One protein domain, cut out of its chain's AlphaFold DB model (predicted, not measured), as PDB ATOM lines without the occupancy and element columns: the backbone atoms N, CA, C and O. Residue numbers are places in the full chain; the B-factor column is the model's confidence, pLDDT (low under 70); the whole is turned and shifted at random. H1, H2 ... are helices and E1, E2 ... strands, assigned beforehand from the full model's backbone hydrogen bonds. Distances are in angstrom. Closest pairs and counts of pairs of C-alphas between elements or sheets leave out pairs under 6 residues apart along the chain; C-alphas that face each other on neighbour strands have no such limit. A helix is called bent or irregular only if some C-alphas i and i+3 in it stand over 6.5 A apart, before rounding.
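This is residues 475 to 640 and 647 to 653 of the 1038 residues of the protein "J domain-containing protein" of Anaeromassilibacillus sp. An200 (UniProt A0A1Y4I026). A three-stranded sheet, E1 E2 E3, forms one side of the model, with H5 crossing one face and H1 grazing the sheet; beyond them, away from the sheet, H7 lies in the middle of a row of three helices, between H2 and H6. Short H4 packs on H5, H3 lies by one end of the sheet, the small sheet E4 E5 lies far from the middle, and the loops of residues 517 to 529 and 537 to 548 reach to the two ends of the longest axis. The printed part has 173 residues, with seven named helices and five named strands in the order H1 H2 H3 E1 E2 E3 H4 H5 H6 H7 E4 E5; both sheets are antiparallel. The class is mixed, helices and strands, and the whole is compact, with a radius of gyration of the C-alphas of 16.7 A and spans of 53 by 38 by 31 A.

E1, residues 530 to 536, E2, 549 to 555, and E3, 560 to 564, form a meander, each strand the antiparallel neighbour of the one before, with hairpins E1 and E2, and E2 and E3. N 534 and O 551 are 2.8 A apart, and N 554 and O 561 2.8 A, within hydrogen-bond range. H5, residues 585 to 594, is on the sheet at a height over the sheet of 10.1 A; it runs across the strands, at 83 degrees to E1 on the local plane. H1, residues 475 to 485, is on the sheet but only grazes it, with residues 477 to 485. H3, residues 510 to 516, is close to H1 but not clearly touching, the closest C-alphas, Tyr 480 and Ala 513, being 6.3 A apart. H4, residues 576 to 580, touches H5, closest at the C-alphas of Leu 579 and Phe 588, 5.6 A. The hub is H7, residues 620 to 634. It touches H6, residues 599 to 613, closest at the C-alphas of Gln 606 and Ala 631, 5.0 A; this helical hairpin has a steep tilt of 39 degrees, opposite ways. H7 touches H2, residues 498 to 505, closest at the C-alphas of Leu 498 and Cys 629, 5.8 A, at a shallow tilt of 5 degrees, opposite ways. H5 and H7 only just touch, only at their ends, with 3 pairs of C-alphas within 8 A, H7 using residues 633 to 634 alone; the closest are Pro 593 and Val 634, 7.1 A. E4, residues 637 to 640, and E5, 647 to 651, are antiparallel neighbours, with N 640 and O 648 2.8 A apart, within hydrogen-bond range. Every O i to N i+4 pair is within range in H3 and H4; the counts are 6 of 7 in H1, 3 of 4 in H2, 4 of 6 in H5, and 9 of 11 in H6 and H7.

H1 begins at C-alpha 475, (133.368, 147.172, 204.834), and E5 ends at C-alpha 651, (146.533, 175.788, 206.302). From first to last C-alpha H7 measures 21.4 A, H6 20.8 A, E1 19.9 A and E2 19.6 A. H5, H6 and H7 are irregular: C-alphas 590 and 593 are 7.0 A apart, 600 and 603 7.8 A, and 621 and 624 7.7 A.

The two C-alphas farthest apart, Ser 522 and Asp 542, are 55.0 A apart. Residues 641 to 646 are cut out, and C-alphas 640 and 647 are 5.7 A apart across the cut. The links H1 to H2, H3 to E1, E1 to E2 and E3 to H4 are long. The mean pLDDT of the printed part is 85.7; residues 520 to 524, 538 to 547, 640 and 647 to 648 are under 70.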
ATOM      1  N   ARG A 475     134.291 146.383 203.997       91.81
ATOM      2  CA  ARG A 475     133.368 147.172 204.834       91.81
ATOM      3  C   ARG A 475     133.907 147.483 206.241       91.81
ATOM      4  O   ARG A 475     133.849 148.659 206.609       91.81
ATOM      5  N   PRO A 476     134.432 146.524 207.035       92.56
ATOM      6  CA  PRO A 476     134.961 146.827 208.363       92.56
ATOM      7  C   PRO A 476     136.158 147.785 208.321       92.56
ATOM      8  O   PRO A 476     136.255 148.663 209.182       92.56
ATOM      9  N   PHE A 477     137.026 147.686 207.306       93.19
ATOM     10  CA  PHE A 477     138.138 148.620 207.142       93.19
ATOM     11  C   PHE A 477     137.667 150.006 206.720       93.19
ATOM     12  O   PHE A 477     138.103 150.977 207.326       93.19
ATOM     13  N   LEU A 478     136.751 150.125 205.751       93.50
ATOM     14  CA  LEU A 478     136.172 151.415 205.359       93.50
ATOM     15  C   LEU A 478     135.527 152.121 206.557       93.50
ATOM     16  O   LEU A 478     135.789 153.298 206.806       93.50
ATOM     17  N   ARG A 479     134.732 151.370 207.327       91.81
ATOM     18  CA  ARG A 479     134.100 151.802 208.578       91.81
ATOM     19  C   ARG A 479     135.158 152.328 209.550       91.81
ATOM     20  O   ARG A 479     135.081 153.479 209.962       91.81
ATOM     21  N   TYR A 480     136.185 151.540 209.860       92.81
ATOM     22  CA  TYR A 480     137.313 151.972 210.693       92.81
ATOM     23  C   TYR A 480     138.020 153.232 210.151       92.81
ATOM     24  O   TYR A 480     138.230 154.190 210.895       92.81
ATOM     25  N   PHE A 481     138.371 153.244 208.866       94.00
ATOM     26  CA  PHE A 481     139.225 154.247 208.235       94.00
ATOM     27  C   PHE A 481     138.547 155.620 208.203       94.00
ATOM     28  O   PHE A 481     139.160 156.615 208.598       94.00
ATOM     29  N   LEU A 482     137.259 155.680 207.848       93.81
ATOM     30  CA  LEU A 482     136.495 156.931 207.839       93.81
ATOM     31  C   LEU A 482     136.417 157.582 209.235       93.81
ATOM     32  O   LEU A 482     136.632 158.786 209.354       93.81
ATOM     33  N   PHE A 483     136.226 156.797 210.305       90.00
ATOM     34  CA  PHE A 483     136.208 157.293 211.695       90.00
ATOM     35  C   PHE A 483     137.594 157.636 212.284       90.00
ATOM     36  O   PHE A 483     137.665 158.082 213.436       90.00
ATOM     37  N   ARG A 484     138.709 157.363 211.586       90.19
ATOM     38  CA  ARG A 484     140.066 157.413 212.182       90.19
ATOM     39  C   ARG A 484     141.118 158.161 211.365       90.19
ATOM     40  O   ARG A 484     142.083 158.641 211.956       90.19
ATOM     41  N   ALA A 485     140.935 158.293 210.054       91.50
ATOM     42  CA  ALA A 485     141.853 159.011 209.170       91.50
ATOM     43  C   ALA A 485     141.426 160.467 208.903       91.50
ATOM     44  O   ALA A 485     142.272 161.341 208.729       91.50
ATOM     45  N   PHE A 486     140.119 160.746 208.930       91.44
ATOM     46  CA  PHE A 486     139.528 162.052 208.599       91.44
ATOM     47  C   PHE A 486     138.985 162.778 209.842       91.44
ATOM     48  O   PHE A 486     137.911 163.383 209.819       91.44
ATOM     49  N   TRP A 487     139.706 162.690 210.964       84.25
ATOM     50  CA  TRP A 487     139.282 163.338 212.206       84.25
ATOM     51  C   TRP A 487     139.149 164.859 212.026       84.25
ATOM     52  O   TRP A 487     140.051 165.518 211.511       84.25
ATOM     53  N   GLY A 488     138.023 165.420 212.470       84.06
ATOM     54  CA  GLY A 488     137.718 166.844 212.328       84.06
ATOM     55  C   GLY A 488     137.130 167.251 210.969       84.06
ATOM     56  O   GLY A 488     136.823 168.429 210.794       84.06
ATOM     57  N   ALA A 489     136.927 166.315 210.032       92.12
ATOM     58  CA  ALA A 489     136.183 166.568 208.797       92.12
ATOM     59  C   ALA A 489     134.729 167.002 209.086       92.12
ATOM     60  O   ALA A 489     134.076 166.481 209.997       92.12
ATOM     61  N   ARG A 490     134.230 167.968 208.307       93.69
ATOM     62  CA  ARG A 490     132.907 168.600 208.443       93.69
ATOM     63  C   ARG A 490     132.340 168.955 207.080       93.69
ATOM     64  O   ARG A 490     133.112 169.171 206.151       93.69
ATOM     65  N   LEU A 491     131.016 169.060 206.983       92.75
ATOM     66  CA  LEU A 491     130.364 169.594 205.787       92.75
ATOM     67  C   LEU A 491     130.856 171.027 205.487       92.75
ATOM     68  O   LEU A 491     131.221 171.741 206.426       92.75
ATOM     69  N   PRO A 492     130.838 171.484 204.218       87.44
ATOM     70  CA  PRO A 492     131.321 172.817 203.837       87.44
ATOM     71  C   PRO A 492     130.654 174.005 204.546       87.44
ATOM     72  O   PRO A 492     131.252 175.072 204.657       87.44
ATOM     73  N   ASP A 493     129.423 173.840 205.036       87.56
ATOM     74  CA  ASP A 493     128.697 174.846 205.826       87.56
ATOM     75  C   ASP A 493     128.999 174.774 207.340       87.56
ATOM     76  O   ASP A 493     128.526 175.605 208.118       87.56
ATOM     77  N   GLY A 494     129.785 173.781 207.765       84.94
ATOM     78  CA  GLY A 494     130.151 173.493 209.149       84.94
ATOM     79  C   GLY A 494     129.073 172.791 209.984       84.94
ATOM     80  O   GLY A 494     129.332 172.531 211.164       84.94
ATOM     81  N   SER A 495     127.900 172.482 209.411       88.44
ATOM     82  CA  SER A 495     126.700 172.044 210.146       88.44
ATOM     83  C   SER A 495     126.880 170.723 210.900       88.44
ATOM     84  O   SER A 495     126.621 170.664 212.103       88.44
ATOM     85  N   LEU A 496     127.372 169.691 210.212       90.06
ATOM     86  CA  LEU A 496     127.650 168.357 210.748       90.06
ATOM     87  C   LEU A 496     129.135 168.009 210.601       90.06
ATOM     88  O   LEU A 496     129.821 168.492 209.692       90.06
ATOM     89  N   SER A 497     129.643 167.159 211.493       92.06
ATOM     90  CA  SER A 497     130.923 166.476 211.298       92.06
ATOM     91  C   SER A 497     130.744 165.138 210.587       92.06
ATOM     92  O   SER A 497     129.661 164.553 210.578       92.06
ATOM     93  N   LEU A 498     131.838 164.621 210.028       93.38
ATOM     94  CA  LEU A 498     131.867 163.277 209.458       93.38
ATOM     95  C   LEU A 498     131.496 162.209 210.500       93.38
ATOM     96  O   LEU A 498     130.849 161.228 210.156       93.38
ATOM     97  N   GLU A 499     131.860 162.404 211.772       90.06
ATOM     98  CA  GLU A 499     131.487 161.480 212.848       90.06
ATOM     99  C   GLU A 499     129.966 161.473 213.086       90.06
ATOM    100  O   GLU A 499     129.398 160.394 213.233       90.06
ATOM    101  N   ASP A 500     129.289 162.626 213.012       90.44
ATOM    102  CA  ASP A 500     127.822 162.711 213.116       90.44
ATOM    103  C   ASP A 500     127.139 161.987 211.935       90.44
ATOM    104  O   ASP A 500     126.308 161.100 212.134       90.44
ATOM    105  N   VAL A 501     127.560 162.297 210.700       91.19
ATOM    106  CA  VAL A 501     127.035 161.703 209.451       91.19
ATOM    107  C   VAL A 501     127.204 160.176 209.421       91.19
ATOM    108  O   VAL A 501     126.325 159.445 208.955       91.19
ATOM    109  N   LEU A 502     128.325 159.662 209.935       90.94
ATOM    110  CA  LEU A 502     128.560 158.221 210.041       90.94
ATOM    111  C   LEU A 502     127.819 157.588 211.230       90.94
ATOM    112  O   LEU A 502     127.450 156.416 211.148       90.94
ATOM    113  N   TRP A 503     127.549 158.321 212.314       86.12
ATOM    114  CA  TRP A 503     126.729 157.815 213.420       86.12
ATOM    115  C   TRP A 503     125.259 157.626 213.047       86.12
ATOM    116  O   TRP A 503     124.633 156.694 213.555       86.12
ATOM    117  N   GLU A 504     124.711 158.428 212.133       85.56
ATOM    118  CA  GLU A 504     123.336 158.222 211.668       85.56
ATOM    119  C   GLU A 504     123.187 156.930 210.848       85.56
ATOM    120  O   GLU A 504     122.223 156.193 211.060       85.56
ATOM    121  N   SER A 505     124.155 156.593 209.984       81.06
ATOM    122  CA  SER A 505     123.962 155.563 208.940       81.06
ATOM    123  C   SER A 505     124.982 154.414 208.910       81.06
ATOM    124  O   SER A 505     124.697 153.375 208.317       81.06
ATOM    125  N   PHE A 506     126.156 154.545 209.535       85.56
ATOM    126  CA  PHE A 506     127.283 153.615 209.357       85.56
ATOM    127  C   PHE A 506     128.136 153.438 210.631       85.56
ATOM    128  O   PHE A 506     129.341 153.666 210.625       85.56
ATOM    129  N   TRP A 507     127.511 153.007 211.735       85.62
ATOM    130  CA  TRP A 507     128.113 152.886 213.080       85.62
ATOM    131  C   TRP A 507     129.518 152.246 213.118       85.62
ATOM    132  O   TRP A 507     129.737 151.257 212.417       85.62
ATOM    133  N   PRO A 508     130.450 152.696 213.982       85.75
ATOM    134  CA  PRO A 508     131.793 152.133 214.094       85.75
ATOM    135  C   PRO A 508     131.805 150.734 214.732       85.75
ATOM    136  O   PRO A 508     131.086 150.449 215.692       85.75
ATOM    137  N   SER A 509     132.701 149.874 214.243       87.94
ATOM    138  CA  SER A 509     133.012 148.562 214.826       87.94
ATOM    139  C   SER A 509     134.229 148.698 215.751       87.94
ATOM    140  O   SER A 509     135.377 148.788 215.311       87.94
ATOM    141  N   ARG A 510     133.972 148.778 217.065       85.81
ATOM    142  CA  ARG A 510     135.026 148.959 218.080       85.81
ATOM    143  C   ARG A 510     135.859 147.690 218.287       85.81
ATOM    144  O   ARG A 510     137.066 147.794 218.499       85.81
ATOM    145  N   ASP A 511     135.251 146.503 218.202       83.69
ATOM    146  CA  ASP A 511     135.965 145.244 218.446       83.69
ATOM    147  C   ASP A 511     136.917 144.894 217.294       83.69
ATOM    148  O   ASP A 511     138.058 144.486 217.525       83.69
ATOM    149  N   TRP A 512     136.495 145.146 216.052       89.56
ATOM    150  CA  TRP A 512     137.366 145.006 214.890       89.56
ATOM    151  C   TRP A 512     138.510 146.026 214.898       89.56
ATOM    152  O   TRP A 512     139.661 145.643 214.712       89.56
ATOM    153  N   ALA A 513     138.249 147.300 215.223       88.94
ATOM    154  CA  ALA A 513     139.306 148.311 215.369       88.94
ATOM    155  C   ALA A 513     140.327 147.952 216.475       88.94
ATOM    156  O   ALA A 513     141.534 148.148 216.305       88.94
ATOM    157  N   ARG A 514     139.867 147.357 217.587       86.75
ATOM    158  CA  ARG A 514     140.718 146.798 218.654       86.75
ATOM    159  C   ARG A 514     141.610 145.663 218.125       86.75
ATOM    160  O   ARG A 514     142.819 145.682 218.368       86.75
ATOM    161  N   LYS A 515     141.048 144.709 217.370       87.12
ATOM    162  CA  LYS A 515     141.798 143.617 216.712       87.12
ATOM    163  C   LYS A 515     142.793 144.135 215.662       87.12
ATOM    164  O   LYS A 515     143.925 143.652 215.602       87.12
ATOM    165  N   LEU A 516     142.408 145.125 214.852       90.12
ATOM    166  CA  LEU A 516     143.233 145.726 213.797       90.12
ATOM    167  C   LEU A 516     144.492 146.365 214.393       90.12
ATOM    168  O   LEU A 516     145.610 146.018 214.007       90.12
ATOM    169  N   GLY A 517     144.301 147.200 215.418       85.94
ATOM    170  CA  GLY A 517     145.379 147.824 216.183       85.94
ATOM    171  C   GLY A 517     146.257 146.839 216.966       85.94
ATOM    172  O   GLY A 517     147.194 147.286 217.619       85.94
ATOM    173  N   GLY A 518     145.995 145.526 216.913       82.50
ATOM    174  CA  GLY A 518     146.834 144.485 217.511       82.50
ATOM    175  C   GLY A 518     146.603 144.256 219.007       82.50
ATOM    176  O   GLY A 518     147.479 143.714 219.685       82.50
ATOM    177  N   TYR A 519     145.445 144.659 219.533       75.19
ATOM    178  CA  TYR A 519     145.087 144.540 220.947       75.19
ATOM    179  C   TYR A 519     144.159 143.351 221.217       75.19
ATOM    180  O   TYR A 519     143.244 143.078 220.440       75.19
ATOM    181  N   ASN A 520     144.336 142.670 222.353       65.62
ATOM    182  CA  ASN A 520     143.343 141.725 222.880       65.62
ATOM    183  C   ASN A 520     142.229 142.461 223.669       65.62
ATOM    184  O   ASN A 520     142.267 143.683 223.815       65.62
ATOM    185  N   LEU A 521     141.251 141.719 224.204       59.59
ATOM    186  CA  LEU A 521     140.181 142.273 225.056       59.59
ATOM    187  C   LEU A 521     140.725 142.930 226.345       59.59
ATOM    188  O   LEU A 521     140.176 143.906 226.833       59.59
ATOM    189  N   SER A 522     141.849 142.461 226.900       46.53
ATOM    190  CA  SER A 522     142.454 143.080 228.092       46.53
ATOM    191  C   SER A 522     143.286 144.340 227.782       46.53
ATOM    192  O   SER A 522     144.039 144.796 228.640       46.53
ATOM    193  N   GLY A 523     143.215 144.881 226.557       52.19
ATOM    194  CA  GLY A 523     144.009 146.031 226.107       52.19
ATOM    195  C   GLY A 523     145.515 145.759 225.965       52.19
ATOM    196  O   GLY A 523     146.288 146.677 225.702       52.19
ATOM    197  N   ALA A 524     145.970 144.515 226.118       54.62
ATOM    198  CA  ALA A 524     147.366 144.160 225.904       54.62
ATOM    199  C   ALA A 524     147.668 144.109 224.399       54.62
ATOM    200  O   ALA A 524     146.926 143.491 223.628       54.62
ATOM    201  N   ARG A 525     148.768 144.746 223.976       71.25
ATOM    202  CA  ARG A 525     149.268 144.658 222.599       71.25
ATOM    203  C   ARG A 525     149.825 143.248 222.375       71.25
ATOM    204  O   ARG A 525     150.878 142.905 222.902       71.25
ATOM    205  N   ILE A 526     149.094 142.432 221.618       72.00
ATOM    206  CA  ILE A 526     149.469 141.056 221.242       72.00
ATOM    207  C   ILE A 526     150.144 140.985 219.866       72.00
ATOM    208  O   ILE A 526     150.791 139.989 219.546       72.00
ATOM    209  N   ARG A 527     149.995 142.038 219.056       84.31
ATOM    210  CA  ARG A 527     150.618 142.211 217.741       84.31
ATOM    211  C   ARG A 527     150.949 143.691 217.540       84.31
ATOM    212  O   ARG A 527     150.255 144.567 218.057       84.31
ATOM    213  N   GLU A 528     151.970 143.975 216.747       83.88
ATOM    214  CA  GLU A 528     152.136 145.311 216.176       83.88
ATOM    215  C   GLU A 528     150.952 145.674 215.249       83.88
ATOM    216  O   GLU A 528     150.244 144.774 214.766       83.88
ATOM    217  N   PRO A 529     150.671 146.976 215.045       86.31
ATOM    218  CA  PRO A 529     149.651 147.405 214.092       86.31
ATOM    219  C   PRO A 529     150.032 146.962 212.675       86.31
ATOM    220  O   PRO A 529     151.208 146.755 212.373       86.31
ATOM    221  N   PHE A 530     149.045 146.826 211.789       89.25
ATOM    222  CA  PHE A 530     149.351 146.638 210.372       89.25
ATOM    223  C   PHE A 530     149.904 147.929 209.768       89.25
ATOM    224  O   PHE A 530     149.490 149.029 210.141       89.25
ATOM    225  N   SER A 531     150.811 147.773 208.806       90.25
ATOM    226  CA  SER A 531     151.360 148.869 208.021       90.25
ATOM    227  C   SER A 531     151.432 148.507 206.541       90.25
ATOM    228  O   SER A 531     151.791 147.377 206.200       90.25
ATOM    229  N   LEU A 532     151.132 149.472 205.675       90.06
ATOM    230  CA  LEU A 532     151.337 149.389 204.228       90.06
ATOM    231  C   LEU A 532     152.419 150.389 203.816       90.06
ATOM    232  O   LEU A 532     152.387 151.537 204.252       90.06
ATOM    233  N   SER A 533     153.357 149.945 202.982       87.38
ATOM    234  CA  SER A 533     154.498 150.739 202.513       87.38
ATOM    235  C   SER A 533     154.393 150.967 201.009       87.38
ATOM    236  O   SER A 533     154.348 150.013 200.230       87.38
ATOM    237  N   TYR A 534     154.393 152.232 200.610       83.69
ATOM    238  CA  TYR A 534     154.244 152.699 199.236       83.69
ATOM    239  C   TYR A 534     155.509 153.412 198.759       83.69
ATOM    240  O   TYR A 534     156.212 154.041 199.546       83.69
ATOM    241  N   VAL A 535     155.787 153.350 197.454       81.31
ATOM    242  CA  VAL A 535     156.927 154.041 196.834       81.31
ATOM    243  C   VAL A 535     156.424 154.868 195.655       81.31
ATOM    244  O   VAL A 535     156.022 154.313 194.633       81.31
ATOM    245  N   TYR A 536     156.443 156.192 195.793       73.12
ATOM    246  CA  TYR A 536     155.969 157.118 194.764       73.12
ATOM    247  C   TYR A 536     157.138 157.707 193.957       73.12
ATOM    248  O   TYR A 536     157.960 158.468 194.475       73.12
ATOM    249  N   GLU A 537     157.212 157.375 192.663       70.88
ATOM    250  CA  GLU A 537     158.193 157.944 191.727       70.88
ATOM    251  C   GLU A 537     157.800 159.369 191.306       70.88
ATOM    252  O   GLU A 537     157.113 159.583 190.301       70.88
ATOM    253  N   ARG A 538     158.268 160.376 192.050       61.84
ATOM    254  CA  ARG A 538     158.003 161.780 191.719       61.84
ATOM    255  C   ARG A 538     158.710 162.190 190.421       61.84
ATOM    256  O   ARG A 538     159.931 162.339 190.368       61.84
ATOM    257  N   ARG A 539     157.923 162.453 189.378       59.38
ATOM    258  CA  ARG A 539     158.410 163.015 188.109       59.38
ATOM    259  C   ARG A 539     158.550 164.532 188.218       59.38
ATOM    260  O   ARG A 539     157.622 165.213 188.646       59.38
ATOM    261  N   SER A 540     159.706 165.065 187.825       53.88
ATOM    262  CA  SER A 540     159.865 166.505 187.591       53.88
ATOM    263  C   SER A 540     159.077 166.941 186.347       53.88
ATOM    264  O   SER A 540     158.907 166.151 185.416       53.88
ATOM    265  N   SER A 541     158.686 168.218 186.277       52.03
ATOM    266  CA  SER A 541     158.182 168.853 185.047       52.03
ATOM    267  C   SER A 541     159.165 168.746 183.874       52.03
ATOM    268  O   SER A 541     158.745 168.731 182.720       52.03
ATOM    269  N   ASP A 542     160.461 168.627 184.171       54.91
ATOM    270  CA  ASP A 542     161.538 168.476 183.186       54.91
ATOM    271  C   ASP A 542     161.875 167.001 182.866       54.91
ATOM    272  O   ASP A 542     162.775 166.719 182.076       54.91
ATOM    273  N   GLY A 543     161.160 166.042 183.467       52.69
ATOM    274  CA  GLY A 543     161.298 164.607 183.187       52.69
ATOM    275  C   GLY A 543     162.482 163.896 183.854       52.69
ATOM    276  O   GLY A 543     162.628 162.689 183.671       52.69
ATOM    277  N   GLU A 544     163.307 164.592 184.644       55.06
ATOM    278  CA  GLU A 544     164.281 163.936 185.527       55.06
ATOM    279  C   GLU A 544     163.578 163.237 186.704       55.06
ATOM    280  O   GLU A 544     162.598 163.746 187.264       55.06
ATOM    281  N   THR A 545     164.081 162.059 187.079       49.88
ATOM    282  CA  THR A 545     163.605 161.296 188.238       49.88
ATOM    283  C   THR A 545     164.075 161.974 189.521       49.88
ATOM    284  O   THR A 545     165.273 162.009 189.804       49.88
ATOM    285  N   VAL A 546     163.135 162.503 190.305       60.66
ATOM    286  CA  VAL A 546     163.409 162.928 191.685       60.66
ATOM    287  C   VAL A 546     163.562 161.669 192.552       60.66
ATOM    288  O   VAL A 546     163.118 160.588 192.161       60.66
ATOM    289  N   GLU A 547     164.218 161.784 193.709       65.00
ATOM    290  CA  GLU A 547     164.314 160.680 194.673       65.00
ATOM    291  C   GLU A 547     162.908 160.115 194.982       65.00
ATOM    292  O   GLU A 547     161.978 160.902 195.202       65.00
ATOM    293  N   PRO A 548     162.724 158.779 194.957       75.00
ATOM    294  CA  PRO A 548     161.429 158.168 195.218       75.00
ATOM    295  C   PRO A 548     161.004 158.440 196.662       75.00
ATOM    296  O   PRO A 548     161.832 158.437 197.575       75.00
ATOM    297  N   LEU A 549     159.710 158.678 196.860       79.75
ATOM    298  CA  LEU A 549     159.151 158.966 198.174       79.75
ATOM    299  C   LEU A 549     158.605 157.678 198.794       79.75
ATOM    300  O   LEU A 549     157.680 157.077 198.247       79.75
ATOM    301  N   GLU A 550     159.179 157.263 199.920       86.81
ATOM    302  CA  GLU A 550     158.723 156.111 200.698       86.81
ATOM    303  C   GLU A 550     157.646 156.583 201.686       86.81
ATOM    304  O   GLU A 550     157.879 157.490 202.488       86.81
ATOM    305  N   MET A 551     156.452 155.999 201.598       89.69
ATOM    306  CA  MET A 551     155.269 156.376 202.373       89.69
ATOM    307  C   MET A 551     154.739 155.170 203.148       89.69
ATOM    308  O   MET A 551     154.175 154.258 202.546       89.69
ATOM    309  N   ASP A 552     154.875 155.177 204.473       91.25
ATOM    310  CA  ASP A 552     154.303 154.145 205.344       91.25
ATOM    311  C   ASP A 552     152.998 154.640 205.978       91.25
ATOM    312  O   ASP A 552     152.954 155.717 206.579       91.25
ATOM    313  N   VAL A 553     151.941 153.835 205.884       92.88
ATOM    314  CA  VAL A 553     150.641 154.065 206.530       92.88
ATOM    315  C   VAL A 553     150.459 153.018 207.624       92.88
ATOM    316  O   VAL A 553     150.561 151.827 207.340       92.88
ATOM    317  N   VAL A 554     150.207 153.436 208.869       92.44
ATOM    318  CA  VAL A 554     150.135 152.556 210.051       92.44
ATOM    319  C   VAL A 554     148.753 152.635 210.700       92.44
ATOM    320  O   VAL A 554     148.321 153.696 211.158       92.44
ATOM    321  N   PHE A 555     148.067 151.493 210.787       92.88
ATOM    322  CA  PHE A 555     146.683 151.398 211.258       92.88
ATOM    323  C   PHE A 555     146.609 151.065 212.756       92.88
ATOM    324  O   PHE A 555     146.796 149.919 213.177       92.88
ATOM    325  N   ARG A 556     146.338 152.084 213.578       90.38
ATOM    326  CA  ARG A 556     146.192 151.984 215.042       90.38
ATOM    327  C   ARG A 556     144.715 151.903 215.453       90.38
ATOM    328  O   ARG A 556     143.840 152.142 214.629       90.38
ATOM    329  N   ARG A 557     144.390 151.593 216.716       88.44
ATOM    330  CA  ARG A 557     142.983 151.508 217.190       88.44
ATOM    331  C   ARG A 557     142.291 152.879 217.157       88.44
ATOM    332  O   ARG A 557     141.105 152.969 216.837       88.44
ATOM    333  N   PHE A 558     143.033 153.936 217.491       89.00
ATOM    334  CA  PHE A 558     142.491 155.287 217.687       89.00
ATOM    335  C   PHE A 558     142.868 156.315 216.609       89.00
ATOM    336  O   PHE A 558     142.286 157.396 216.595       89.00
ATOM    337  N   CYS A 559     143.773 155.991 215.684       89.50
ATOM    338  CA  CYS A 559     144.187 156.877 214.593       89.50
ATOM    339  C   CYS A 559     144.778 156.092 213.408       89.50
ATOM    340  O   CYS A 559     145.066 154.898 213.520       89.50
ATOM    341  N   VAL A 560     144.994 156.780 212.286       91.75
ATOM    342  CA  VAL A 560     145.909 156.340 211.222       91.75
ATOM    343  C   VAL A 560     147.128 157.260 211.250       91.75
ATOM    344  O   VAL A 560     146.975 158.481 211.230       91.75
ATOM    345  N   GLU A 561     148.331 156.692 211.326       91.56
ATOM    346  CA  GLU A 561     149.580 157.457 211.234       91.56
ATOM    347  C   GLU A 561     150.202 157.319 209.845       91.56
ATOM    348  O   GLU A 561     150.207 156.237 209.259       91.56
ATOM    349  N   TYR A 562     150.772 158.416 209.355       92.25
ATOM    350  CA  TYR A 562     151.480 158.490 208.082       92.25
ATOM    351  C   TYR A 562     152.944 158.830 208.340       92.25
ATOM    352  O   TYR A 562     153.245 159.710 209.152       92.25
ATOM    353  N   PHE A 563     153.855 158.176 207.625       90.19
ATOM    354  CA  PHE A 563     155.284 158.465 207.657       90.19
ATOM    355  C   PHE A 563     155.801 158.661 206.233       90.19
ATOM    356  O   PHE A 563     155.469 157.898 205.335       90.19
ATOM    357  N   CYS A 564     156.631 159.683 206.038       88.94
ATOM    358  CA  CYS A 564     157.263 160.040 204.774       88.94
ATOM    359  C   CYS A 564     158.783 159.941 204.947       88.94
ATOM    360  O   CYS A 564     159.354 160.634 205.796       88.94
ATOM    361  N   ASN A 565     159.444 159.076 204.176       87.19
ATOM    362  CA  ASN A 565     160.867 158.732 204.297       87.19
ATOM    363  C   ASN A 565     161.278 158.464 205.767       87.19
ATOM    364  O   ASN A 565     162.265 159.011 206.272       87.19
ATOM    365  N   GLY A 566     160.460 157.683 206.487       82.06
ATOM    366  CA  GLY A 566     160.666 157.327 207.896       82.06
ATOM    367  C   GLY A 566     160.411 158.441 208.927       82.06
ATOM    368  O   GLY A 566     160.803 158.286 210.084       82.06
ATOM    369  N   ARG A 567     159.784 159.568 208.554       84.56
ATOM    370  CA  ARG A 567     159.425 160.670 209.473       84.56
ATOM    371  C   ARG A 567     157.906 160.858 209.576       84.56
ATOM    372  O   ARG A 567     157.264 160.822 208.532       84.56
ATOM    373  N   PRO A 568     157.330 161.133 210.764       85.31
ATOM    374  CA  PRO A 568     155.895 161.390 210.902       85.31
ATOM    375  C   PRO A 568     155.406 162.540 210.009       85.31
ATOM    376  O   PRO A 568     155.943 163.650 210.054       85.31
ATOM    377  N   ALA A 569     154.363 162.282 209.226       86.50
ATOM    378  CA  ALA A 569     153.698 163.246 208.361       86.50
ATOM    379  C   ALA A 569     152.463 163.821 209.071       86.50
ATOM    380  O   ALA A 569     151.338 163.378 208.870       86.50
ATOM    381  N   ALA A 570     152.682 164.830 209.915       82.62
ATOM    382  CA  ALA A 570     151.637 165.457 210.729       82.62
ATOM    383  C   ALA A 570     150.642 166.343 209.940       82.62
ATOM    384  O   ALA A 570     149.845 167.052 210.545       82.62
ATOM    385  N   GLY A 571     150.698 166.369 208.606       84.19
ATOM    386  CA  GLY A 571     149.935 167.291 207.762       84.19
ATOM    387  C   GLY A 571     149.883 166.848 206.299       84.19
ATOM    388  O   GLY A 571     150.356 165.760 205.975       84.19
ATOM    389  N   PRO A 572     149.290 167.660 205.404       88.25
ATOM    390  CA  PRO A 572     149.235 167.328 203.985       88.25
ATOM    391  C   PRO A 572     150.628 167.353 203.340       88.25
ATOM    392  O   PRO A 572     151.477 168.175 203.686       88.25
ATOM    393  N   LEU A 573     150.833 166.463 202.370       85.88
ATOM    394  CA  LEU A 573     152.077 166.281 201.619       85.88
ATOM    395  C   LEU A 573     151.895 166.500 200.109       85.88
ATOM    396  O   LEU A 573     152.811 166.992 199.450       85.88
ATOM    397  N   PHE A 574     150.729 166.137 199.560       85.94
ATOM    398  CA  PHE A 574     150.503 166.044 198.114       85.94
ATOM    399  C   PHE A 574     149.379 166.976 197.640       85.94
ATOM    400  O   PHE A 574     148.332 167.011 198.284       85.94
ATOM    401  N   PRO A 575     149.534 167.675 196.501       90.00
ATOM    402  CA  PRO A 575     148.401 168.257 195.782       90.00
ATOM    403  C   PRO A 575     147.393 167.169 195.387       90.00
ATOM    404  O   PRO A 575     147.796 166.056 195.035       90.00
ATOM    405  N   PHE A 576     146.098 167.475 195.425       92.56
ATOM    406  CA  PHE A 576     145.028 166.524 195.098       92.56
ATOM    407  C   PHE A 576     145.127 165.975 193.662       92.56
ATOM    408  O   PHE A 576     144.774 164.824 193.404       92.56
ATOM    409  N   GLU A 577     145.713 166.742 192.747       88.31
ATOM    410  CA  GLU A 577     145.931 166.395 191.336       88.31
ATOM    411  C   GLU A 577     146.792 165.132 191.208       88.31
ATOM    412  O   GLU A 577     146.548 164.299 190.339       88.31
ATOM    413  N   VAL A 578     147.757 164.956 192.121       86.31
ATOM    414  CA  VAL A 578     148.636 163.778 192.181       86.31
ATOM    415  C   VAL A 578     147.854 162.514 192.541       86.31
ATOM    416  O   VAL A 578     148.178 161.433 192.054       86.31
ATOM    417  N   LEU A 579     146.820 162.639 193.376       88.75
ATOM    418  CA  LEU A 579     145.933 161.529 193.719       88.75
ATOM    419  C   LEU A 579     144.919 161.276 192.599       88.75
ATOM    420  O   LEU A 579     144.620 160.126 192.298       88.75
ATOM    421  N   LYS A 580     144.426 162.323 191.929       86.69
ATOM    422  CA  LYS A 580     143.485 162.197 190.804       86.69
ATOM    423  C   LYS A 580     144.063 161.399 189.622       86.69
ATOM    424  O   LYS A 580     143.299 160.766 188.898       86.69
ATOM    425  N   GLU A 581     145.389 161.372 189.453       86.19
ATOM    426  CA  GLU A 581     146.085 160.505 188.482       86.19
ATOM    427  C   GLU A 581     146.156 159.012 188.886       86.19
ATOM    428  O   GLU A 581     146.579 158.188 188.074       86.19
ATOM    429  N   MET A 582     145.746 158.624 190.101       86.94
ATOM    430  CA  MET A 582     145.767 157.226 190.555       86.94
ATOM    431  C   MET A 582     144.609 156.419 189.942       86.94
ATOM    432  O   MET A 582     143.433 156.747 190.132       86.94
ATOM    433  N   GLU A 583     144.950 155.344 189.220       83.00
ATOM    434  CA  GLU A 583     143.986 154.404 188.617       83.00
ATOM    435  C   GLU A 583     143.279 153.516 189.657       83.00
ATOM    436  O   GLU A 583     142.192 153.012 189.386       83.00
ATOM    437  N   ASP A 584     143.886 153.324 190.832       86.44
ATOM    438  CA  ASP A 584     143.336 152.531 191.930       86.44
ATOM    439  C   ASP A 584     142.631 153.425 192.966       86.44
ATOM    440  O   ASP A 584     143.199 154.403 193.461       86.44
ATOM    441  N   ASP A 585     141.378 153.093 193.287       86.62
ATOM    442  CA  ASP A 585     140.547 153.884 194.200       86.62
ATOM    443  C   ASP A 585     140.970 153.764 195.669       86.62
ATOM    444  O   ASP A 585     140.761 154.698 196.445       86.62
ATOM    445  N   GLY A 586     141.567 152.646 196.086       86.38
ATOM    446  CA  GLY A 586     141.970 152.460 197.475       86.38
ATOM    447  C   GLY A 586     143.304 153.098 197.797       86.38
ATOM    448  O   GLY A 586     143.412 153.708 198.856       86.38
ATOM    449  N   ASP A 587     144.266 153.078 196.877       87.19
ATOM    450  CA  ASP A 587     145.482 153.885 197.003       87.19
ATOM    451  C   ASP A 587     145.140 155.389 196.999       87.19
ATOM    452  O   ASP A 587     145.665 156.141 197.827       87.19
ATOM    453  N   PHE A 588     144.171 155.816 196.173       92.19
ATOM    454  CA  PHE A 588     143.585 157.162 196.231       92.19
ATOM    455  C   PHE A 588     143.018 157.476 197.627       92.19
ATOM    456  O   PHE A 588     143.437 158.453 198.252       92.19
ATOM    457  N   PHE A 589     142.106 156.654 198.162       93.06
ATOM    458  CA  PHE A 589     141.483 156.920 199.466       93.06
ATOM    459  C   PHE A 589     142.457 156.791 200.647       93.06
ATOM    460  O   PHE A 589     142.332 157.553 201.606       93.06
ATOM    461  N   LEU A 590     143.442 155.890 200.585       91.31
ATOM    462  CA  LEU A 590     144.481 155.733 201.607       91.31
ATOM    463  C   LEU A 590     145.425 156.939 201.657       91.31
ATOM    464  O   LEU A 590     145.855 157.309 202.749       91.31
ATOM    465  N   MET A 591     145.712 157.581 200.521       91.31
ATOM    466  CA  MET A 591     146.518 158.809 200.462       91.31
ATOM    467  C   MET A 591     145.699 160.087 200.702       91.31
ATOM    468  O   MET A 591     146.269 161.114 201.079       91.31
ATOM    469  N   LEU A 592     144.372 160.050 200.536       94.06
ATOM    470  CA  LEU A 592     143.485 161.217 200.653       94.06
ATOM    471  C   LEU A 592     143.642 162.023 201.966       94.06
ATOM    472  O   LEU A 592     143.618 163.255 201.896       94.06
ATOM    473  N   PRO A 593     143.883 161.421 203.151       93.44
ATOM    474  CA  PRO A 593     144.143 162.177 204.377       93.44
ATOM    475  C   PRO A 593     145.376 163.089 204.310       93.44
ATOM    476  O   PRO A 593     145.375 164.151 204.932       93.44
ATOM    477  N   VAL A 594     146.404 162.731 203.531       92.00
ATOM    478  CA  VAL A 594     147.625 163.538 203.318       92.00
ATOM    479  C   VAL A 594     147.586 164.371 202.026       92.00
ATOM    480  O   VAL A 594     148.607 164.938 201.629       92.00
ATOM    481  N   ALA A 595     146.417 164.517 201.398       93.25
ATOM    482  CA  ALA A 595     146.204 165.431 200.277       93.25
ATOM    483  C   ALA A 595     145.888 166.874 200.723       93.25
ATOM    484  O   ALA A 595     145.425 167.111 201.843       93.25
ATOM    485  N   MET A 596     146.103 167.830 199.817       93.69
ATOM    486  CA  MET A 596     145.651 169.221 199.915       93.69
ATOM    487  C   MET A 596     145.160 169.759 198.566       93.69
ATOM    488  O   MET A 596     145.746 169.467 197.528       93.69
ATOM    489  N   ALA A 597     144.119 170.586 198.617       94.31
ATOM    490  CA  ALA A 597     143.599 171.398 197.516       94.31
ATOM    491  C   ALA A 597     143.247 172.810 198.026       94.31
ATOM    492  O   ALA A 597     143.189 173.049 199.242       94.31
ATOM    493  N   HIS A 598     142.995 173.744 197.113       92.38
ATOM    494  CA  HIS A 598     142.490 175.077 197.430       92.38
ATOM    495  C   HIS A 598     140.985 175.051 197.737       92.38
ATOM    496  O   HIS A 598     140.228 174.264 197.178       92.38
ATOM    497  N   GLN A 599     140.524 175.966 198.596       90.75
ATOM    498  CA  GLN A 599     139.090 176.159 198.876       90.75
ATOM    499  C   GLN A 599     138.245 176.428 197.612       90.75
ATOM    500  O   GLN A 599     137.072 176.069 197.584       90.75
ATOM    501  N   GLU A 600     138.828 177.013 196.559       90.44
ATOM    502  CA  GLU A 600     138.148 177.250 195.273       90.44
ATOM    503  C   GLU A 600     137.856 175.957 194.485       90.44
ATOM    504  O   GLU A 600     136.982 175.943 193.623       90.44
ATOM    505  N   GLU A 601     138.560 174.863 194.782       92.69
ATOM    506  CA  GLU A 601     138.486 173.593 194.043       92.69
ATOM    507  C   GLU A 601     137.442 172.628 194.638       92.69
ATOM    508  O   GLU A 601     137.189 171.558 194.079       92.69
ATOM    509  N   LEU A 602     136.796 173.021 195.745       93.88
ATOM    510  CA  LEU A 602     135.912 172.197 196.574       93.88
ATOM    511  C   LEU A 602     134.844 171.425 195.791       93.88
ATOM    512  O   LEU A 602     134.685 170.228 196.023       93.88
ATOM    513  N   GLU A 603     134.143 172.071 194.856       94.38
ATOM    514  CA  GLU A 603     133.109 171.412 194.039       94.38
ATOM    515  C   GLU A 603     133.715 170.287 193.178       94.38
ATOM    516  O   GLU A 603     133.187 169.177 193.132       94.38
ATOM    517  N   THR A 604     134.883 170.526 192.568       95.25
ATOM    518  CA  THR A 604     135.584 169.545 191.716       95.25
ATOM    519  C   THR A 604     136.192 168.398 192.531       95.25
ATOM    520  O   THR A 604     136.200 167.248 192.080       95.25
ATOM    521  N   VAL A 605     136.679 168.686 193.741       96.25
ATOM    522  CA  VAL A 605     137.171 167.674 194.690       96.25
ATOM    523  C   VAL A 605     136.009 166.811 195.202       96.25
ATOM    524  O   VAL A 605     136.139 165.588 195.267       96.25
ATOM    525  N   GLN A 606     134.853 167.415 195.506       97.00
ATOM    526  CA  GLN A 606     133.656 166.695 195.948       97.00
ATOM    527  C   GLN A 606     133.072 165.804 194.846       97.00
ATOM    528  O   GLN A 606     132.711 164.666 195.142       97.00
ATOM    529  N   GLU A 607     133.015 166.262 193.591       96.06
ATOM    530  CA  GLU A 607     132.561 165.440 192.458       96.06
ATOM    531  C   GLU A 607     133.453 164.203 192.237       96.06
ATOM    532  O   GLU A 607     132.935 163.097 192.076       96.06
ATOM    533  N   GLU A 608     134.783 164.360 192.285       95.88
ATOM    534  CA  GLU A 608     135.741 163.250 192.140       95.88
ATOM    535  C   GLU A 608     135.609 162.230 193.285       95.88
ATOM    536  O   GLU A 608     135.492 161.027 193.040       95.88
ATOM    537  N   ILE A 609     135.572 162.705 194.537       96.50
ATOM    538  CA  ILE A 609     135.405 161.844 195.717       96.50
ATOM    539  C   ILE A 609     134.054 161.120 195.663       96.50
ATOM    540  O   ILE A 609     134.006 159.908 195.865       96.50
ATOM    541  N   PHE A 610     132.963 161.825 195.353       96.19
ATOM    542  CA  PHE A 610     131.630 161.229 195.245       96.19
ATOM    543  C   PHE A 610     131.562 160.161 194.147       96.19
ATOM    544  O   PHE A 610     130.957 159.112 194.360       96.19
ATOM    545  N   HIS A 611     132.204 160.387 192.996       94.50
ATOM    546  CA  HIS A 611     132.286 159.392 191.926       94.50
ATOM    547  C   HIS A 611     132.996 158.112 192.394       94.50
ATOM    548  O   HIS A 611     132.461 157.019 192.210       94.50
ATOM    549  N   ARG A 612     134.160 158.230 193.048       93.62
ATOM    550  CA  ARG A 612     134.928 157.069 193.538       93.62
ATOM    551  C   ARG A 612     134.248 156.348 194.712       93.62
ATOM    552  O   ARG A 612     134.296 155.122 194.786       93.62
ATOM    553  N   LEU A 613     133.523 157.065 195.581       94.44
ATOM    554  CA  LEU A 613     132.737 156.453 196.667       94.44
ATOM    555  C   LEU A 613     131.647 155.486 196.163       94.44
ATOM    556  O   LEU A 613     131.310 154.551 196.887       94.44
ATOM    557  N   GLN A 614     131.130 155.644 194.937       91.38
ATOM    558  CA  GLN A 614     130.103 154.746 194.375       91.38
ATOM    559  C   GLN A 614     130.583 153.296 194.181       91.38
ATOM    560  O   GLN A 614     129.750 152.396 194.063       91.38
ATOM    561  N   GLY A 615     131.900 153.056 194.149       85.88
ATOM    562  CA  GLY A 615     132.486 151.714 194.087       85.88
ATOM    563  C   GLY A 615     132.645 151.017 195.445       85.88
ATOM    564  O   GLY A 615     132.978 149.832 195.476       85.88
ATOM    565  N   LEU A 616     132.432 151.724 196.562       91.38
ATOM    566  CA  LEU A 616     132.757 151.255 197.913       91.38
ATOM    567  C   LEU A 616     131.524 150.781 198.709       91.38
ATOM    568  O   LEU A 616     130.402 151.201 198.419       91.38
ATOM    569  N   PRO A 617     131.698 149.941 199.754       90.88
ATOM    570  CA  PRO A 617     130.612 149.463 200.620       90.88
ATOM    571  C   PRO A 617     130.117 150.532 201.623       90.88
ATOM    572  O   PRO A 617     130.058 150.287 202.829       90.88
ATOM    573  N   LEU A 618     129.758 151.719 201.125       90.56
ATOM    574  CA  LEU A 618     129.183 152.828 201.894       90.56
ATOM    575  C   LEU A 618     127.664 152.945 201.626       90.56
ATOM    576  O   LEU A 618     127.251 152.858 200.466       90.56
ATOM    577  N   PRO A 619     126.814 153.183 202.644       89.38
ATOM    578  CA  PRO A 619     125.387 153.428 202.433       89.38
ATOM    579  C   PRO A 619     125.127 154.644 201.529       89.38
ATOM    580  O   PRO A 619     125.648 155.733 201.762       89.38
ATOM    581  N   GLN A 620     124.271 154.481 200.512       87.94
ATOM    582  CA  GLN A 620     123.921 155.566 199.578       87.94
ATOM    583  C   GLN A 620     123.310 156.780 200.292       87.94
ATOM    584  O   GLN A 620     123.513 157.912 199.863       87.94
ATOM    585  N   GLU A 621     122.598 156.536 201.394       87.44
ATOM    586  CA  GLU A 621     121.905 157.538 202.210       87.44
ATOM    587  C   GLU A 621     122.831 158.567 202.887       87.44
ATOM    588  O   GLU A 621     122.369 159.665 203.162       87.44
ATOM    589  N   CYS A 622     124.122 158.267 203.104       90.75
ATOM    590  CA  CYS A 622     125.109 159.228 203.631       90.75
ATOM    591  C   CYS A 622     126.239 159.578 202.641       90.75
ATOM    592  O   CYS A 622     127.110 160.390 202.950       90.75
ATOM    593  N   MET A 623     126.251 158.985 201.442       93.31
ATOM    594  CA  MET A 623     127.375 159.069 200.499       93.31
ATOM    595  C   MET A 623     127.696 160.502 200.039       93.31
ATOM    596  O   MET A 623     128.867 160.844 199.872       93.31
ATOM    597  N   GLN A 624     126.678 161.347 199.855       94.19
ATOM    598  CA  GLN A 624     126.857 162.743 199.440       94.19
ATOM    599  C   GLN A 624     127.470 163.609 200.555       94.19
ATOM    600  O   GLN A 624     128.356 164.423 200.284       94.19
ATOM    601  N   ASP A 625     127.050 163.392 201.801       95.19
ATOM    602  CA  ASP A 625     127.529 164.137 202.969       95.19
ATOM    603  C   ASP A 625     128.926 163.678 203.399       95.19
ATOM    604  O   ASP A 625     129.781 164.502 203.730       95.19
ATOM    605  N   VAL A 626     129.218 162.376 203.286       96.25
ATOM    606  CA  VAL A 626     130.586 161.852 203.407       96.25
ATOM    607  C   VAL A 626     131.489 162.484 202.343       96.25
ATOM    608  O   VAL A 626     132.552 162.991 202.694       96.25
ATOM    609  N   ALA A 627     131.068 162.552 201.073       96.81
ATOM    610  CA  ALA A 627     131.854 163.217 200.028       96.81
ATOM    611  C   ALA A 627     132.127 164.700 200.343       96.81
ATOM    612  O   ALA A 627     133.260 165.156 200.186       96.81
ATOM    613  N   GLY A 628     131.123 165.440 200.833       96.44
ATOM    614  CA  GLY A 628     131.272 166.842 201.245       96.44
ATOM    615  C   GLY A 628     132.242 167.022 202.416       96.44
ATOM    616  O   GLY A 628     133.126 167.877 202.360       96.44
ATOM    617  N   CYS A 629     132.136 166.169 203.440       96.56
ATOM    618  CA  CYS A 629     133.057 166.139 204.576       96.56
ATOM    619  C   CYS A 629     134.509 165.865 204.159       96.56
ATOM    620  O   CYS A 629     135.427 166.561 204.599       96.56
ATOM    621  N   LEU A 630     134.725 164.861 203.302       96.69
ATOM    622  CA  LEU A 630     136.054 164.492 202.812       96.69
ATOM    623  C   LEU A 630     136.650 165.591 201.919       96.69
ATOM    624  O   LEU A 630     137.809 165.962 202.102       96.69
ATOM    625  N   ALA A 631     135.858 166.172 201.013       96.44
ATOM    626  CA  ALA A 631     136.300 167.272 200.161       96.44
ATOM    627  C   ALA A 631     136.688 168.510 200.982       96.44
ATOM    628  O   ALA A 631     137.776 169.055 200.793       96.44
ATOM    629  N   SER A 632     135.867 168.898 201.964       94.31
ATOM    630  CA  SER A 632     136.169 170.003 202.882       94.31
ATOM    631  C   SER A 632     137.458 169.775 203.688       94.31
ATOM    632  O   SER A 632     138.180 170.728 203.975       94.31
ATOM    633  N   PHE A 633     137.767 168.527 204.054       94.25
ATOM    634  CA  PHE A 633     138.988 168.158 204.785       94.25
ATOM    635  C   PHE A 633     140.260 168.184 203.913       94.25
ATOM    636  O   PHE A 633     141.359 168.440 204.422       94.25
ATOM    637  N   VAL A 634     140.115 167.934 202.608       94.81
ATOM    638  CA  VAL A 634     141.194 167.999 201.607       94.81
ATOM    639  C   VAL A 634     141.441 169.433 201.137       94.81
ATOM    640  O   VAL A 634     142.596 169.830 201.002       94.81
ATOM    641  N   CYS A 635     140.394 170.246 200.957       93.94
ATOM    642  CA  CYS A 635     140.469 171.638 200.486       93.94
ATOM    643  C   CYS A 635     140.985 172.609 201.566       93.94
ATOM    644  O   CYS A 635     140.393 173.644 201.858       93.94
ATOM    645  N   CYS A 636     142.073 172.241 202.234       90.50
ATOM    646  CA  CYS A 636     142.560 172.857 203.458       90.50
ATOM    647  C   CYS A 636     143.462 174.086 203.246       90.50
ATOM    648  O   CYS A 636     143.973 174.614 204.235       90.50
ATOM    649  N   LEU A 637     143.646 174.555 202.007       89.56
ATOM    650  CA  LEU A 637     144.397 175.772 201.685       89.56
ATOM    651  C   LEU A 637     143.444 176.957 201.446       89.56
ATOM    652  O   LEU A 637     142.646 176.945 200.506       89.56
ATOM    653  N   GLY A 638     143.553 177.992 202.283       83.56
ATOM    654  CA  GLY A 638     142.833 179.263 202.134       83.56
ATOM    655  C   GLY A 638     143.779 180.456 201.967       83.56
ATOM    656  O   GLY A 638     144.923 180.410 202.418       83.56
ATOM    657  N   GLU A 639     143.312 181.537 201.341       78.50
ATOM    658  CA  GLU A 639     144.075 182.789 201.239       78.50
ATOM    659  C   GLU A 639     143.890 183.691 202.473       78.50
ATOM    660  O   GLU A 639     142.771 183.942 202.921       78.50
ATOM    661  N   ILE A 640     144.990 184.259 202.973       68.88
ATOM    662  CA  ILE A 640     145.011 185.418 203.870       68.88
ATOM    663  C   ILE A 640     145.545 186.621 203.095       68.88
ATOM    664  O   ILE A 640     146.679 186.605 202.618       68.88
ATOM    665  N   SER A 647     149.269 188.469 199.614       54.00
ATOM    666  CA  SER A 647     148.470 187.245 199.786       54.00
ATOM    667  C   SER A 647     149.379 186.111 200.258       54.00
ATOM    668  O   SER A 647     150.426 185.861 199.653       54.00
ATOM    669  N   GLY A 648     148.994 185.440 201.340       65.25
ATOM    670  CA  GLY A 648     149.682 184.277 201.894       65.25
ATOM    671  C   GLY A 648     148.723 183.102 202.062       65.25
ATOM    672  O   GLY A 648     147.554 183.290 202.386       65.25
ATOM    673  N   LEU A 649     149.217 181.881 201.864       73.00
ATOM    674  CA  LEU A 649     148.422 180.664 202.040       73.00
ATOM    675  C   LEU A 649     148.400 180.232 203.513       73.00
ATOM    676  O   LEU A 649     149.447 180.089 204.146       73.00
ATOM    677  N   MET A 650     147.201 179.990 204.035       81.62
ATOM    678  CA  MET A 650     146.944 179.448 205.367       81.62
ATOM    679  C   MET A 650     146.482 177.996 205.256       81.62
ATOM    680  O   MET A 650     145.542 177.691 204.523       81.62
ATOM    681  N   LEU A 651     147.091 177.112 206.050       86.38
ATOM    682  CA  LEU A 651     146.533 175.788 206.302       86.38
ATOM    683  C   LEU A 651     145.377 175.918 207.306       86.38
ATOM    684  O   LEU A 651     145.597 176.309 208.455       86.38
ATOM    685  N   LEU A 652     144.157 175.615 206.865       86.81
ATOM    686  CA  LEU A 652     142.919 175.761 207.641       86.81
ATOM    687  C   LEU A 652     142.702 174.615 208.645       86.81
ATOM    688  O   LEU A 652     142.058 174.808 209.676       86.81
ATOM    689  N   ARG A 653     143.260 173.431 208.363       88.12
ATOM    690  CA  ARG A 653     143.246 172.265 209.264       88.12
ATOM    691  C   ARG A 653     144.503 172.233 210.151       88.12
ATOM    692  O   ARG A 653     145.544 172.727 209.720       88.12
TER     693      ARG A 653